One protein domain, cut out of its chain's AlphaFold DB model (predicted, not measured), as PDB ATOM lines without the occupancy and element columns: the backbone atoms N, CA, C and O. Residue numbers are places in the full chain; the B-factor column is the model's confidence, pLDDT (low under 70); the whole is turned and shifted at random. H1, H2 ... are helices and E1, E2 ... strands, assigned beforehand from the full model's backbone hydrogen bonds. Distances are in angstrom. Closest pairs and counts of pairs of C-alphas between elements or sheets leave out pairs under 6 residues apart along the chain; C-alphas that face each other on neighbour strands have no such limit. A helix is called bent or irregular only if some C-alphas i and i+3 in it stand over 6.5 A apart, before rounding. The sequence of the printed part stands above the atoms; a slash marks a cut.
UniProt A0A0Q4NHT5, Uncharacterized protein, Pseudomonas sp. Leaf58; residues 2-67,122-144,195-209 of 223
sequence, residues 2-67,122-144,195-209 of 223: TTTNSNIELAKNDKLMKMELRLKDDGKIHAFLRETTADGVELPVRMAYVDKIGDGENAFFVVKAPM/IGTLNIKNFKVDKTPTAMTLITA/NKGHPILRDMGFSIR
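Overview. This is residues 2 to 67, 122 to 144 and 195 to 209 of the 223 residues of an uncharacterized protein of Pseudomonas sp. Leaf58 (UniProt A0A0Q4NHT5). One antiparallel sheet of seven strands is curled like part of a barrel and bent back on itself, with E1, E2 and E3 facing E5, E6 and E7 and with E4 as the hinge; the ring stays open between the edge strands E1 and E7. The short helix H1 sits near the beginning of E1 and the end of E2. The 104 printed residues hold seven named strands followed by one named helix, and the sheet's order, E1 E2 E3 E4 E5 E6 E7, is also their order along the chain. The class is mostly strand, and the whole is compact, with a radius of gyration of the C-alphas of 14.3 A and spans of 40 by 35 by 23 A.

Arrangement. Begin with E1, residues 5 to 12, and E2, residues 15 to 23, an antiparallel hairpin where N 8 and O 19 are 2.9 A apart. Next comes E3, residues 29 to 36, antiparallel to E2, with N 32 and O 20 at 2.8 A. E4, residues 42 to 53, bends by 60 degrees at residue 45; its staggered pairing joins E3 over residues 42 to 49, with N 48 and O 31 at 2.8 A, and E5, residues 60 to 66, over residues 49 to 53, with N 51 and O 62 at 3.0 A. These five strands form a meander, each the antiparallel neighbour of the one before. E6, residues 122 to 130, is antiparallel to E5, with N 61 and O 125 at 2.8 A. E7, residues 136 to 144, bends by 86 degrees at residue 139 and forms a hairpin with E6, with N 128 and O 141 at 2.8 A. In this folded sheet, one sheet bent back into two leaves, E1 and E7 are only just apart, at 8.4 A. H1, residues 199 to 203, is on the sheet at a height of 7.2 A, over none of its strands; its closest C-alpha pair with E2 is Leu 23 and Ile 200, 6.9 A apart. In H1 every O i to N i+4 pair is within hydrogen-bond range.

Along the chain. Find C-alpha 5 at (207.516, 214.655, 210.530), where E1 begins its 23.1 A. E2 measures 26.0 A, E3 22.6 A, E4 30.3 A, E5 20.3 A, E6 25.3 A and E7 19.4 A. H1 runs 6.1 A to C-alpha 203 at (196.963, 219.922, 205.633).

Size, cuts and confidence. The C-alphas of Pro 44 and Asp 133 are the two farthest apart, at 41.1 A. Two cuts leave out residues 68 to 121 and 145 to 194, with C-alpha gaps of 8.2 A and 15.5 A. Of the links printed whole, none is long. The mean pLDDT of the printed part is 70.7; 39 residues are under 70, among them residues 2 to 18.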
ATOM      1  N   THR A   2     199.648 208.979 214.184       36.25
ATOM      2  CA  THR A   2     201.002 208.958 213.603       36.25
ATOM      3  C   THR A   2     201.595 210.366 213.550       36.25
ATOM      4  O   THR A   2     201.007 211.246 212.933       36.25
ATOM      5  N   THR A   3     202.764 210.593 214.156       38.66
ATOM      6  CA  THR A   3     203.443 211.897 214.074       38.66
ATOM      7  C   THR A   3     203.995 212.133 212.665       38.66
ATOM      8  O   THR A   3     204.977 211.507 212.260       38.66
ATOM      9  N   THR A   4     203.387 213.054 211.918       51.47
ATOM     10  CA  THR A   4     203.863 213.462 210.589       51.47
ATOM     11  C   THR A   4     205.054 214.417 210.723       51.47
ATOM     12  O   THR A   4     204.890 215.600 211.024       51.47
ATOM     13  N   ASN A   5     206.262 213.895 210.487       50.91
ATOM     14  CA  ASN A   5     207.516 214.655 210.530       50.91
ATOM     15  C   ASN A   5     207.933 215.135 209.136       50.91
ATOM     16  O   ASN A   5     207.836 214.388 208.158       50.91
ATOM     17  N   SER A   6     208.453 216.360 209.058       55.91
ATOM     18  CA  SER A   6     208.792 217.006 207.788       55.91
ATOM     19  C   SER A   6     210.114 217.755 207.879       55.91
ATOM     20  O   SER A   6     210.266 218.632 208.721       55.91
ATOM     21  N   ASN A   7     211.074 217.437 207.008       54.34
ATOM     22  CA  ASN A   7     212.418 218.014 207.081       54.34
ATOM     23  C   ASN A   7     212.608 219.041 205.966       54.34
ATOM     24  O   ASN A   7     212.595 218.681 204.787       54.34
ATOM     25  N   ILE A   8     212.859 220.289 206.353       55.78
ATOM     26  CA  ILE A   8     213.232 221.379 205.460       55.78
ATOM     27  C   ILE A   8     214.678 221.762 205.796       55.78
ATOM     28  O   ILE A   8     214.987 222.157 206.920       55.78
ATOM     29  N   GLU A   9     215.592 221.606 204.843       52.50
ATOM     30  CA  GLU A   9     217.003 221.961 205.031       52.50
ATOM     31  C   GLU A   9     217.253 223.380 204.501       52.50
ATOM     32  O   GLU A   9     216.824 223.715 203.398       52.50
ATOM     33  N   LEU A  10     217.898 224.222 205.319       53.62
ATOM     34  CA  LEU A  10     217.978 225.675 205.165       53.62
ATOM     35  C   LEU A  10     219.457 226.161 205.156       53.62
ATOM     36  O   LEU A  10     219.996 226.574 206.182       53.62
ATOM     37  N   ALA A  11     220.159 226.105 204.021       45.25
ATOM     38  CA  ALA A  11     221.581 226.491 203.926       45.25
ATOM     39  C   ALA A  11     221.833 227.979 203.567       45.25
ATOM     40  O   ALA A  11     221.213 228.503 202.641       45.25
ATOM     41  N   LYS A  12     222.808 228.640 204.215       42.66
ATOM     42  CA  LYS A  12     223.411 229.908 203.740       42.66
ATOM     43  C   LYS A  12     224.843 230.097 204.272       42.66
ATOM     44  O   LYS A  12     225.036 230.041 205.478       42.66
ATOM     45  N   ASN A  13     225.790 230.453 203.391       39.12
ATOM     46  CA  ASN A  13     227.153 230.937 203.699       39.12
ATOM     47  C   ASN A  13     227.798 230.232 204.907       39.12
ATOM     48  O   ASN A  13     227.855 230.797 206.000       39.12
ATOM     49  N   ASP A  14     228.202 228.978 204.701       44.38
ATOM     50  CA  ASP A  14     228.878 228.096 205.669       44.38
ATOM     51  C   ASP A  14     228.087 227.772 206.953       44.38
ATOM     52  O   ASP A  14     228.484 226.910 207.730       44.38
ATOM     53  N   LYS A  15     226.904 228.370 207.142       49.75
ATOM     54  CA  LYS A  15     225.948 228.041 208.200       49.75
ATOM     55  C   LYS A  15     224.827 227.171 207.640       49.75
ATOM     56  O   LYS A  15     224.039 227.579 206.781       49.75
ATOM     57  N   LEU A  16     224.728 225.955 208.165       55.72
ATOM     58  CA  LEU A  16     223.614 225.054 207.897       55.72
ATOM     59  C   LEU A  16     222.557 225.241 208.983       55.72
ATOM     60  O   LEU A  16     222.780 224.900 210.142       55.72
ATOM     61  N   MET A  17     221.386 225.753 208.613       63.12
ATOM     62  CA  MET A  17     220.187 225.630 209.431       63.12
ATOM     63  C   MET A  17     219.378 224.433 208.909       63.12
ATOM     64  O   MET A  17     219.300 224.177 207.709       63.12
ATOM     65  N   LYS A  18     218.781 223.642 209.795       67.38
ATOM     66  CA  LYS A  18     217.835 222.578 209.441       67.38
ATOM     67  C   LYS A  18     216.594 222.751 210.295       67.38
ATOM     68  O   LYS A  18     216.689 222.828 211.516       67.38
ATOM     69  N   MET A  19     215.442 222.819 209.644       70.38
ATOM     70  CA  MET A  19     214.149 223.017 210.276       70.38
ATOM     71  C   MET A  19     213.291 221.776 210.067       70.38
ATOM     72  O   MET A  19     212.856 221.470 208.958       70.38
ATOM     73  N   GLU A  20     213.032 221.059 211.150       71.31
ATOM     74  CA  GLU A  20     212.097 219.941 211.158       71.31
ATOM     75  C   GLU A  20     210.730 220.431 211.652       71.31
ATOM     76  O   GLU A  20     210.600 220.841 212.802       71.31
ATOM     77  N   LEU A  21     209.711 220.403 210.795       69.06
ATOM     78  CA  LEU A  21     208.330 220.698 211.174       69.06
ATOM     79  C   LEU A  21     207.641 219.427 211.678       69.06
ATOM     80  O   LEU A  21     207.696 218.379 211.027       69.06
ATOM     81  N   ARG A  22     206.951 219.541 212.814       70.50
ATOM     82  CA  ARG A  22     206.098 218.494 213.383       70.50
ATOM     83  C   ARG A  22     204.732 219.070 213.738       70.50
ATOM     84  O   ARG A  22     204.650 220.073 214.450       70.50
ATOM     85  N   LEU A  23     203.674 218.409 213.276       64.81
ATOM     86  CA  LEU A  23     202.315 218.660 213.749       64.81
ATOM     87  C   LEU A  23     202.141 217.980 215.108       64.81
ATOM     88  O   LEU A  23     202.564 216.834 215.282       64.81
ATOM     89  N   LYS A  24     201.531 218.679 216.064       64.88
ATOM     90  CA  LYS A  24     201.088 218.094 217.330       64.88
ATOM     91  C   LYS A  24     199.581 217.875 217.342       64.88
ATOM     92  O   LYS A  24     198.836 218.547 216.635       64.88
ATOM     93  N   ASP A  25     199.149 216.979 218.225       55.31
ATOM     94  CA  ASP A  25     197.738 216.635 218.438       55.31
ATOM     95  C   ASP A  25     196.886 217.831 218.929       55.31
ATOM     96  O   ASP A  25     195.663 217.784 218.852       55.31
ATOM     97  N   ASP A  26     197.510 218.923 219.397       60.16
ATOM     98  CA  ASP A  26     196.839 220.181 219.764       60.16
ATOM     99  C   ASP A  26     196.607 221.133 218.570       60.16
ATOM    100  O   ASP A  26     196.244 222.295 218.764       60.16
ATOM    101  N   GLY A  27     196.852 220.663 217.342       62.56
ATOM    102  CA  GLY A  27     196.715 221.430 216.103       62.56
ATOM    103  C   GLY A  27     197.834 222.445 215.855       62.56
ATOM    104  O   GLY A  27     197.820 223.116 214.823       62.56
ATOM    105  N   LYS A  28     198.815 222.579 216.760       65.50
ATOM    106  CA  LYS A  28     199.939 223.505 216.580       65.50
ATOM    107  C   LYS A  28     201.095 222.848 215.844       65.50
ATOM    108  O   LYS A  28     201.381 221.658 216.002       65.50
ATOM    109  N   ILE A  29     201.824 223.664 215.088       69.94
ATOM    110  CA  ILE A  29     203.035 223.236 214.395       69.94
ATOM    111  C   ILE A  29     204.255 223.743 215.144       69.94
ATOM    112  O   ILE A  29     204.462 224.943 215.334       69.94
ATOM    113  N   HIS A  30     205.067 222.779 215.560       72.25
ATOM    114  CA  HIS A  30     206.350 223.003 216.193       72.25
ATOM    115  C   HIS A  30     207.448 222.827 215.144       72.25
ATOM    116  O   HIS A  30     207.530 221.787 214.490       72.25
ATOM    117  N   ALA A  31     208.310 223.827 215.008       73.44
ATOM    118  CA  ALA A  31     209.548 223.731 214.253       73.44
ATOM    119  C   ALA A  31     210.706 223.411 215.207       73.44
ATOM    120  O   ALA A  31     210.876 224.072 216.227       73.44
ATOM    121  N   PHE A  32     211.526 222.420 214.880       73.62
ATOM    122  CA  PHE A  32     212.786 222.140 215.562       73.62
ATOM    123  C   PHE A  32     213.920 222.666 214.692       73.62
ATOM    124  O   PHE A  32     214.190 222.138 213.613       73.62
ATOM    125  N   LEU A  33     214.552 223.736 215.159       74.44
ATOM    126  CA  LEU A  33     215.609 224.449 214.462       74.44
ATOM    127  C   LEU A  33     216.954 223.973 214.990       74.44
ATOM    128  O   LEU A  33     217.294 224.190 216.154       74.44
ATOM    129  N   ARG A  34     217.710 223.314 214.120       74.88
ATOM    130  CA  ARG A  34     219.123 222.995 214.310       74.88
ATOM    131  C   ARG A  34     219.917 224.019 213.519       74.88
ATOM    132  O   ARG A  34     219.576 224.291 212.373       74.88
ATOM    133  N   GLU A  35     220.944 224.596 214.114       71.69
ATOM    134  CA  GLU A  35     221.788 225.599 213.469       71.69
ATOM    135  C   GLU A  35     223.245 225.211 213.697       71.69
ATOM    136  O   GLU A  35     223.620 224.901 214.823       71.69
ATOM    137  N   THR A  36     224.059 225.252 212.652       67.88
ATOM    138  CA  THR A  36     225.510 225.067 212.724       67.88
ATOM    139  C   THR A  36     226.189 226.410 212.446       67.88
ATOM    140  O   THR A  36     225.775 227.131 211.530       67.88
ATOM    141  N   THR A  37     227.202 226.787 213.231       65.06
ATOM    142  CA  THR A  37     228.025 227.976 212.942       65.06
ATOM    143  C   THR A  37     228.887 227.763 211.696       65.06
ATOM    144  O   THR A  37     229.022 226.643 211.213       65.06
ATOM    145  N   ALA A  38     229.501 228.840 211.191       61.75
ATOM    146  CA  ALA A  38     230.460 228.743 210.087       61.75
ATOM    147  C   ALA A  38     231.683 227.884 210.472       61.75
ATOM    148  O   ALA A  38     232.268 227.214 209.632       61.75
ATOM    149  N   ASP A  39     232.003 227.842 211.768       65.69
ATOM    150  CA  ASP A  39     233.087 227.056 212.366       65.69
ATOM    151  C   ASP A  39     232.679 225.594 212.660       65.69
ATOM    152  O   ASP A  39     233.389 224.874 213.357       65.69
ATOM    153  N   GLY A  40     231.509 225.150 212.179       67.44
ATOM    154  CA  GLY A  40     231.024 223.775 212.337       67.44
ATOM    155  C   GLY A  40     230.391 223.441 213.695       67.44
ATOM    156  O   GLY A  40     230.014 222.292 213.917       67.44
ATOM    157  N   VAL A  41     230.235 224.409 214.605       70.12
ATOM    158  CA  VAL A  41     229.673 224.165 215.945       70.12
ATOM    159  C   VAL A  41     228.150 224.048 215.867       70.12
ATOM    160  O   VAL A  41     227.475 224.994 215.454       70.12
ATOM    161  N   GLU A  42     227.584 222.913 216.289       71.56
ATOM    162  CA  GLU A  42     226.131 222.787 216.460       71.56
ATOM    163  C   GLU A  42     225.648 223.638 217.641       71.56
ATOM    164  O   GLU A  42     226.110 223.507 218.775       71.56
ATOM    165  N   LEU A  43     224.680 224.508 217.372       67.12
ATOM    166  CA  LEU A  43     224.012 225.324 218.373       67.12
ATOM    167  C   LEU A  43     222.839 224.550 218.998       67.12
ATOM    168  O   LEU A  43     222.225 223.716 218.321       67.12
ATOM    169  N   PRO A  44     222.453 224.850 220.256       66.25
ATOM    170  CA  PRO A  44     221.327 224.192 220.912       66.25
ATOM    171  C   PRO A  44     220.051 224.240 220.065       66.25
ATOM    172  O   PRO A  44     219.662 225.303 219.568       66.25
ATOM    173  N   VAL A  45     219.400 223.081 219.925       68.94
ATOM    174  CA  VAL A  45     218.177 222.928 219.126       68.94
ATOM    175  C   VAL A  45     217.071 223.799 219.710       68.94
ATOM    176  O   VAL A  45     216.700 223.645 220.875       68.94
ATOM    177  N   ARG A  46     216.506 224.692 218.895       71.81
ATOM    178  CA  ARG A  46     215.412 225.573 219.315       71.81
ATOM    179  C   ARG A  46     214.069 224.992 218.904       71.81
ATOM    180  O   ARG A  46     213.867 224.651 217.742       71.81
ATOM    181  N   MET A  47     213.138 224.911 219.850       72.38
ATOM    182  CA  MET A  47     211.731 224.656 219.554       72.38
ATOM    183  C   MET A  47     211.049 225.991 219.260       72.38
ATOM    184  O   MET A  47     210.983 226.863 220.121       72.38
ATOM    185  N   ALA A  48     210.570 226.138 218.036       75.00
ATOM    186  CA  ALA A  48     209.922 227.311 217.479       75.00
ATOM    187  C   ALA A  48     208.447 227.015 217.160       75.00
ATOM    188  O   ALA A  48     208.057 225.858 216.988       75.00
ATOM    189  N   TYR A  49     207.637 228.065 217.057       79.50
ATOM    190  CA  TYR A  49     206.258 228.006 216.569       79.50
ATOM    191  C   TYR A  49     206.184 228.528 215.138       79.50
ATOM    192  O   TYR A  49     206.953 229.417 214.756       79.50
ATOM    193  N   VAL A  50     205.252 227.981 214.359       80.12
ATOM    194  CA  VAL A  50     205.003 228.387 212.973       80.12
ATOM    195  C   VAL A  50     203.546 228.809 212.823       80.12
ATOM    196  O   VAL A  50     202.648 227.972 212.902       80.12
ATOM    197  N   ASP A  51     203.325 230.100 212.581       82.81
ATOM    198  CA  ASP A  51     201.999 230.675 212.337       82.81
ATOM    199  C   ASP A  51     201.782 230.864 210.827       82.81
ATOM    200  O   ASP A  51     202.643 231.433 210.152       82.81
ATOM    201  N   LYS A  52     200.632 230.439 210.287       82.88
ATOM    202  CA  LYS A  52     200.194 230.799 208.923       82.88
ATOM    203  C   LYS A  52     199.554 232.187 208.951       82.88
ATOM    204  O   LYS A  52     198.639 232.422 209.735       82.88
ATOM    205  N   ILE A  53     200.012 233.080 208.081       85.06
ATOM    206  CA  ILE A  53     199.463 234.424 207.896       85.06
ATOM    207  C   ILE A  53     198.888 234.535 206.483       85.06
ATOM    208  O   ILE A  53     199.599 234.312 205.503       85.06
ATOM    209  N   GLY A  54     197.613 234.919 206.391       81.75
ATOM    210  CA  GLY A  54     196.887 235.050 205.127       81.75
ATOM    211  C   GLY A  54     196.502 233.714 204.483       81.75
ATOM    212  O   GLY A  54     196.828 232.634 204.980       81.75
ATOM    213  N   ASP A  55     195.815 233.810 203.346       75.50
ATOM    214  CA  ASP A  55     195.263 232.679 202.598       75.50
ATOM    215  C   ASP A  55     195.565 232.767 201.095       75.50
ATOM    216  O   ASP A  55     195.967 233.810 200.568       75.50
ATOM    217  N   GLY A  56     195.377 231.641 200.399       71.00
ATOM    218  CA  GLY A  56     195.640 231.515 198.965       71.00
ATOM    219  C   GLY A  56     197.110 231.739 198.598       71.00
ATOM    220  O   GLY A  56     198.017 231.397 199.354       71.00
ATOM    221  N   GLU A  57     197.350 232.333 197.427       66.00
ATOM    222  CA  GLU A  57     198.698 232.559 196.874       66.00
ATOM    223  C   GLU A  57     199.554 233.558 197.675       66.00
ATOM    224  O   GLU A  57     200.766 233.616 197.483       66.00
ATOM    225  N   ASN A  58     198.939 234.327 198.582       71.88
ATOM    226  CA  ASN A  58     199.624 235.300 199.437       71.88
ATOM    227  C   ASN A  58     199.911 234.765 200.852       71.88
ATOM    228  O   ASN A  58     200.438 235.505 201.683       71.88
ATOM    229  N   ALA A  59     199.558 233.508 201.145       80.56
ATOM    230  CA  ALA A  59     199.811 232.901 202.445       80.56
ATOM    231  C   ALA A  59     201.314 232.687 202.683       80.56
ATOM    232  O   ALA A  59     202.017 232.103 201.855       80.56
ATOM    233  N   PHE A  60     201.802 233.097 203.851       84.94
ATOM    234  CA  PHE A  60     203.185 232.877 204.273       84.94
ATOM    235  C   PHE A  60     203.243 232.430 205.733       84.94
ATOM    236  O   PHE A  60     202.320 232.667 206.512       84.94
ATOM    237  N   PHE A  61     204.340 231.789 206.121       85.38
ATOM    238  CA  PHE A  61     204.589 231.438 207.511       85.38
ATOM    239  C   PHE A  61     205.418 232.493 208.222       85.38
ATOM    240  O   PHE A  61     206.362 233.041 207.651       85.38
ATOM    241  N   VAL A  62     205.122 232.693 209.500       87.19
ATOM    242  CA  VAL A  62     205.975 233.383 210.466       87.19
ATOM    243  C   VAL A  62     206.562 232.334 211.405       87.19
ATOM    244  O   VAL A  62     205.822 231.602 212.058       87.19
ATOM    245  N   VAL A  63     207.891 232.264 211.480       85.06
ATOM    246  CA  VAL A  63     208.622 231.392 212.408       85.06
ATOM    247  C   VAL A  63     209.058 232.224 213.606       85.06
ATOM    248  O   VAL A  63     209.824 233.182 213.458       85.06
ATOM    249  N   LYS A  64     208.586 231.850 214.797       81.06
ATOM    250  CA  LYS A  64     208.954 232.495 216.062       81.06
ATOM    251  C   LYS A  64     209.718 231.523 216.944       81.06
ATOM    252  O   LYS A  64     209.271 230.390 217.108       81.06
ATOM    253  N   ALA A  65     210.824 231.944 217.547       76.25
ATOM    254  CA  ALA A  65     211.686 231.061 218.336       76.25
ATOM    255  C   ALA A  65     212.240 231.742 219.599       76.25
ATOM    256  O   ALA A  65     212.305 232.972 219.635       76.25
ATOM    257  N   PRO A  66     212.701 230.953 220.594       70.69
ATOM    258  CA  PRO A  66     213.517 231.425 221.704       70.69
ATOM    259  C   PRO A  66     214.716 232.234 221.222       70.69
ATOM    260  O   PRO A  66     215.616 231.685 220.583       70.69
ATOM    261  N   MET A  67     214.721 233.522 221.542       70.69
ATOM    262  CA  MET A  67     215.838 234.430 221.277       70.69
ATOM    263  C   MET A  67     217.076 233.999 222.071       70.69
ATOM    264  O   MET A  67     216.955 233.677 223.256       70.69
ATOM    265  N   ILE A 122     212.024 235.239 214.074       84.12
ATOM    266  CA  ILE A 122     213.344 234.956 213.494       84.12
ATOM    267  C   ILE A 122     213.281 234.597 212.004       84.12
ATOM    268  O   ILE A 122     214.311 234.556 211.337       84.12
ATOM    269  N   GLY A 123     212.092 234.357 211.444       87.06
ATOM    270  CA  GLY A 123     211.964 234.156 210.006       87.06
ATOM    271  C   GLY A 123     210.547 234.258 209.460       87.06
ATOM    272  O   GLY A 123     209.564 234.163 210.193       87.06
ATOM    273  N   THR A 124     210.449 234.443 208.148       89.25
ATOM    274  CA  THR A 124     209.248 234.150 207.361       89.25
ATOM    275  C   THR A 124     209.570 233.145 206.270       89.25
ATOM    276  O   THR A 124     210.684 233.125 205.751       89.25
ATOM    277  N   LEU A 125     208.597 232.314 205.906       86.06
ATOM    278  CA  LEU A 125     208.719 231.332 204.829       86.06
ATOM    279  C   LEU A 125     207.583 231.564 203.835       86.06
ATOM    280  O   LEU A 125     206.420 231.583 204.227       86.06
ATOM    281  N   ASN A 126     207.907 231.718 202.558       86.56
ATOM    282  CA  ASN A 126     206.934 231.850 201.483       86.56
ATOM    283  C   ASN A 126     207.021 230.633 200.552       86.56
ATOM    284  O   ASN A 126     208.117 230.255 200.131       86.56
ATOM    285  N   ILE A 127     205.878 230.030 200.229       81.69
ATOM    286  CA  ILE A 127     205.771 228.860 199.354       81.69
ATOM    287  C   ILE A 127     205.511 229.331 197.919       81.69
ATOM    288  O   ILE A 127     204.446 229.844 197.592       81.69
ATOM    289  N   LYS A 128     206.491 229.125 197.037       80.25
ATOM    290  CA  LYS A 128     206.417 229.476 195.616       80.25
ATOM    291  C   LYS A 128     206.226 228.229 194.760       80.25
ATOM    292  O   LYS A 128     207.092 227.356 194.689       80.25
ATOM    293  N   ASN A 129     205.102 228.206 194.048       80.62
ATOM    294  CA  ASN A 129     204.789 227.223 193.007       80.62
ATOM    295  C   ASN A 129     204.766 227.831 191.597       80.62
ATOM    296  O   ASN A 129     204.537 227.126 190.618       80.62
ATOM    297  N   PHE A 130     204.976 229.135 191.455       82.81
ATOM    298  CA  PHE A 130     204.959 229.803 190.158       82.81
ATOM    299  C   PHE A 130     206.185 230.697 190.023       82.81
ATOM    300  O   PHE A 130     206.681 231.253 191.006       82.81
ATOM    301  N   LYS A 131     206.693 230.802 188.797       80.81
ATOM    302  CA  LYS A 131     207.679 231.818 188.430       80.81
ATOM    303  C   LYS A 131     206.982 233.177 188.269       80.81
ATOM    304  O   LYS A 131     205.758 233.273 188.298       80.81
ATOM    305  N   VAL A 132     207.772 234.231 188.059       81.50
ATOM    306  CA  VAL A 132     207.283 235.613 187.877       81.50
ATOM    307  C   VAL A 132     206.315 235.745 186.688       81.50
ATOM    308  O   VAL A 132     205.368 236.521 186.749       81.50
ATOM    309  N   ASP A 133     206.502 234.938 185.642       87.06
ATOM    310  CA  ASP A 133     205.641 234.848 184.450       87.06
ATOM    311  C   ASP A 133     204.361 234.002 184.656       87.06
ATOM    312  O   ASP A 133     203.661 233.689 183.696       87.06
ATOM    313  N   LYS A 134     204.058 233.609 185.903       82.19
ATOM    314  CA  LYS A 134     202.989 232.671 186.295       82.19
ATOM    315  C   LYS A 134     203.132 231.246 185.742       82.19
ATOM    316  O   LYS A 134     202.225 230.435 185.928       82.19
ATOM    317  N   THR A 135     204.259 230.876 185.126       85.38
ATOM    318  CA  THR A 135     204.486 229.478 184.729       85.38
ATOM    319  C   THR A 135     204.724 228.590 185.958       85.38
ATOM    320  O   THR A 135     205.401 229.007 186.908       85.38
ATOM    321  N   PRO A 136     204.193 227.353 185.974       81.44
ATOM    322  CA  PRO A 136     204.499 226.356 186.994       81.44
ATOM    323  C   PRO A 136     206.006 226.167 187.242       81.44
ATOM    324  O   PRO A 136     206.781 225.934 186.312       81.44
ATOM    325  N   THR A 137     206.437 226.206 188.506       79.94
ATOM    326  CA  THR A 137     207.746 225.662 188.899       79.94
ATOM    327  C   THR A 137     207.728 224.132 188.844       79.94
ATOM    328  O   THR A 137     206.709 223.500 189.138       79.94
ATOM    329  N   ALA A 138     208.878 223.536 188.506       77.50
ATOM    330  CA  ALA A 138     209.062 222.082 188.415       77.50
ATOM    331  C   ALA A 138     208.973 221.353 189.773       77.50
ATOM    332  O   ALA A 138     208.787 220.142 189.817       77.50
ATOM    333  N   MET A 139     209.123 222.089 190.874       78.56
ATOM    334  CA  MET A 139     208.895 221.640 192.246       78.56
ATOM    335  C   MET A 139     208.590 222.855 193.131       78.56
ATOM    336  O   MET A 139     208.878 223.993 192.742       78.56
ATOM    337  N   THR A 140     208.010 222.633 194.306       79.12
ATOM    338  CA  THR A 140     207.772 223.700 195.284       79.12
ATOM    339  C   THR A 140     209.085 224.235 195.847       79.12
ATOM    340  O   THR A 140     209.918 223.478 196.354       79.12
ATOM    341  N   LEU A 141     209.230 225.556 195.789       78.69
ATOM    342  CA  LEU A 141     210.316 226.307 196.403       78.69
ATOM    343  C   LEU A 141     209.805 226.974 197.686       78.69
ATOM    344  O   LEU A 141     208.719 227.551 197.695       78.69
ATOM    345  N   ILE A 142     210.596 226.938 198.753       79.94
ATOM    346  CA  ILE A 142     210.390 227.747 199.954       79.94
ATOM    347  C   ILE A 142     211.419 228.874 199.931       79.94
ATOM    348  O   ILE A 142     212.606 228.626 200.127       79.94
ATOM    349  N   THR A 143     210.970 230.111 199.732       82.50
ATOM    350  CA  THR A 143     211.808 231.291 199.974       82.50
ATOM    351  C   THR A 143     211.678 231.679 201.434       82.50
ATOM    352  O   THR A 143     210.614 232.132 201.861       82.50
ATOM    353  N   ALA A 144     212.752 231.542 202.200       82.25
ATOM    354  CA  ALA A 144     212.825 232.090 203.541       82.25
ATOM    355  C   ALA A 144     213.381 233.517 203.527       82.25
ATOM    356  O   ALA A 144     214.279 233.845 202.748       82.25
ATOM    357  N   ASN A 195     212.227 218.373 200.228       58.41
ATOM    358  CA  ASN A 195     212.729 217.030 199.914       58.41
ATOM    359  C   ASN A 195     211.776 215.921 200.417       58.41
ATOM    360  O   ASN A 195     211.618 214.888 199.775       58.41
ATOM    361  N   LYS A 196     211.117 216.132 201.567       58.12
ATOM    362  CA  LYS A 196     210.130 215.207 202.160       58.12
ATOM    363  C   LYS A 196     209.254 215.914 203.199       58.12
ATOM    364  O   LYS A 196     209.670 216.925 203.760       58.12
ATOM    365  N   GLY A 197     208.087 215.347 203.512       57.59
ATOM    366  CA  GLY A 197     207.194 215.903 204.541       57.59
ATOM    367  C   GLY A 197     206.271 217.010 204.028       57.59
ATOM    368  O   GLY A 197     206.035 218.024 204.665       57.59
ATOM    369  N   HIS A 198     205.751 216.822 202.827       68.00
ATOM    370  CA  HIS A 198     204.717 217.667 202.239       68.00
ATOM    371  C   HIS A 198     203.285 217.449 202.785       68.00
ATOM    372  O   HIS A 198     202.505 218.383 202.604       68.00
ATOM    373  N   PRO A 199     202.886 216.334 203.455       70.06
ATOM    374  CA  PRO A 199     201.510 216.195 203.949       70.06
ATOM    375  C   PRO A 199     201.114 217.305 204.925       70.06
ATOM    376  O   PRO A 199     200.127 217.977 204.670       70.06
ATOM    377  N   ILE A 200     201.959 217.622 205.919       70.19
ATOM    378  CA  ILE A 200     201.681 218.708 206.879       70.19
ATOM    379  C   ILE A 200     201.425 220.056 206.187       70.19
ATOM    380  O   ILE A 200     200.601 220.840 206.637       70.19
ATOM    381  N   LEU A 201     202.105 220.333 205.069       73.06
ATOM    382  CA  LEU A 201     201.930 221.576 204.317       73.06
ATOM    383  C   LEU A 201     200.639 221.553 203.483       73.06
ATOM    384  O   LEU A 201     199.980 222.584 203.358       73.06
ATOM    385  N   ARG A 202     200.239 220.384 202.964       77.06
ATOM    386  CA  ARG A 202     198.930 220.191 202.319       77.06
ATOM    387  C   ARG A 202     197.789 220.345 203.327       77.06
ATOM    388  O   ARG A 202     196.835 221.054 203.025       77.06
ATOM    389  N   ASP A 203     197.935 219.798 204.534       72.62
ATOM    390  CA  ASP A 203     196.963 219.922 205.633       72.62
ATOM    391  C   ASP A 203     196.755 221.393 206.059       72.62
ATOM    392  O   ASP A 203     195.659 221.790 206.447       72.62
ATOM    393  N   MET A 204     197.781 222.242 205.915       66.69
ATOM    394  CA  MET A 204     197.694 223.700 206.116       66.69
ATOM    395  C   MET A 204     197.048 224.475 204.946       66.69
ATOM    396  O   MET A 204     196.961 225.710 204.989       66.69
ATOM    397  N   GLY A 205     196.618 223.778 203.893       70.25
ATOM    398  CA  GLY A 205     195.979 224.349 202.707       70.25
ATOM    399  C   GLY A 205     196.939 224.825 201.612       70.25
ATOM    400  O   GLY A 205     196.543 225.656 200.797       70.25
ATOM    401  N   PHE A 206     198.190 224.347 201.573       73.12
ATOM    402  CA  PHE A 206     199.129 224.696 200.499       73.12
ATOM    403  C   PHE A 206     199.130 223.661 199.373       73.12
ATOM    404  O   PHE A 206     199.291 222.459 199.591       73.12
ATOM    405  N   SER A 207     199.073 224.146 198.133       75.81
ATOM    406  CA  SER A 207     199.427 223.350 196.957       75.81
ATOM    407  C   SER A 207     200.920 223.017 196.995       75.81
ATOM    408  O   SER A 207     201.745 223.924 197.104       75.81
ATOM    409  N   ILE A 208     201.286 221.739 196.874       77.69
ATOM    410  CA  ILE A 208     202.688 221.290 196.868       77.69
ATOM    411  C   ILE A 208     202.963 220.429 195.634       77.69
ATOM    412  O   ILE A 208     202.317 219.393 195.451       77.69
ATOM    413  N   ARG A 209     203.957 220.830 194.835       78.56
ATOM    414  CA  ARG A 209     204.504 220.075 193.702       78.56
ATOM    415  C   ARG A 209     205.805 219.394 194.098       78.56
ATOM    416  O   ARG A 209     206.786 220.044 194.458       78.56
TER     417      ARG A 209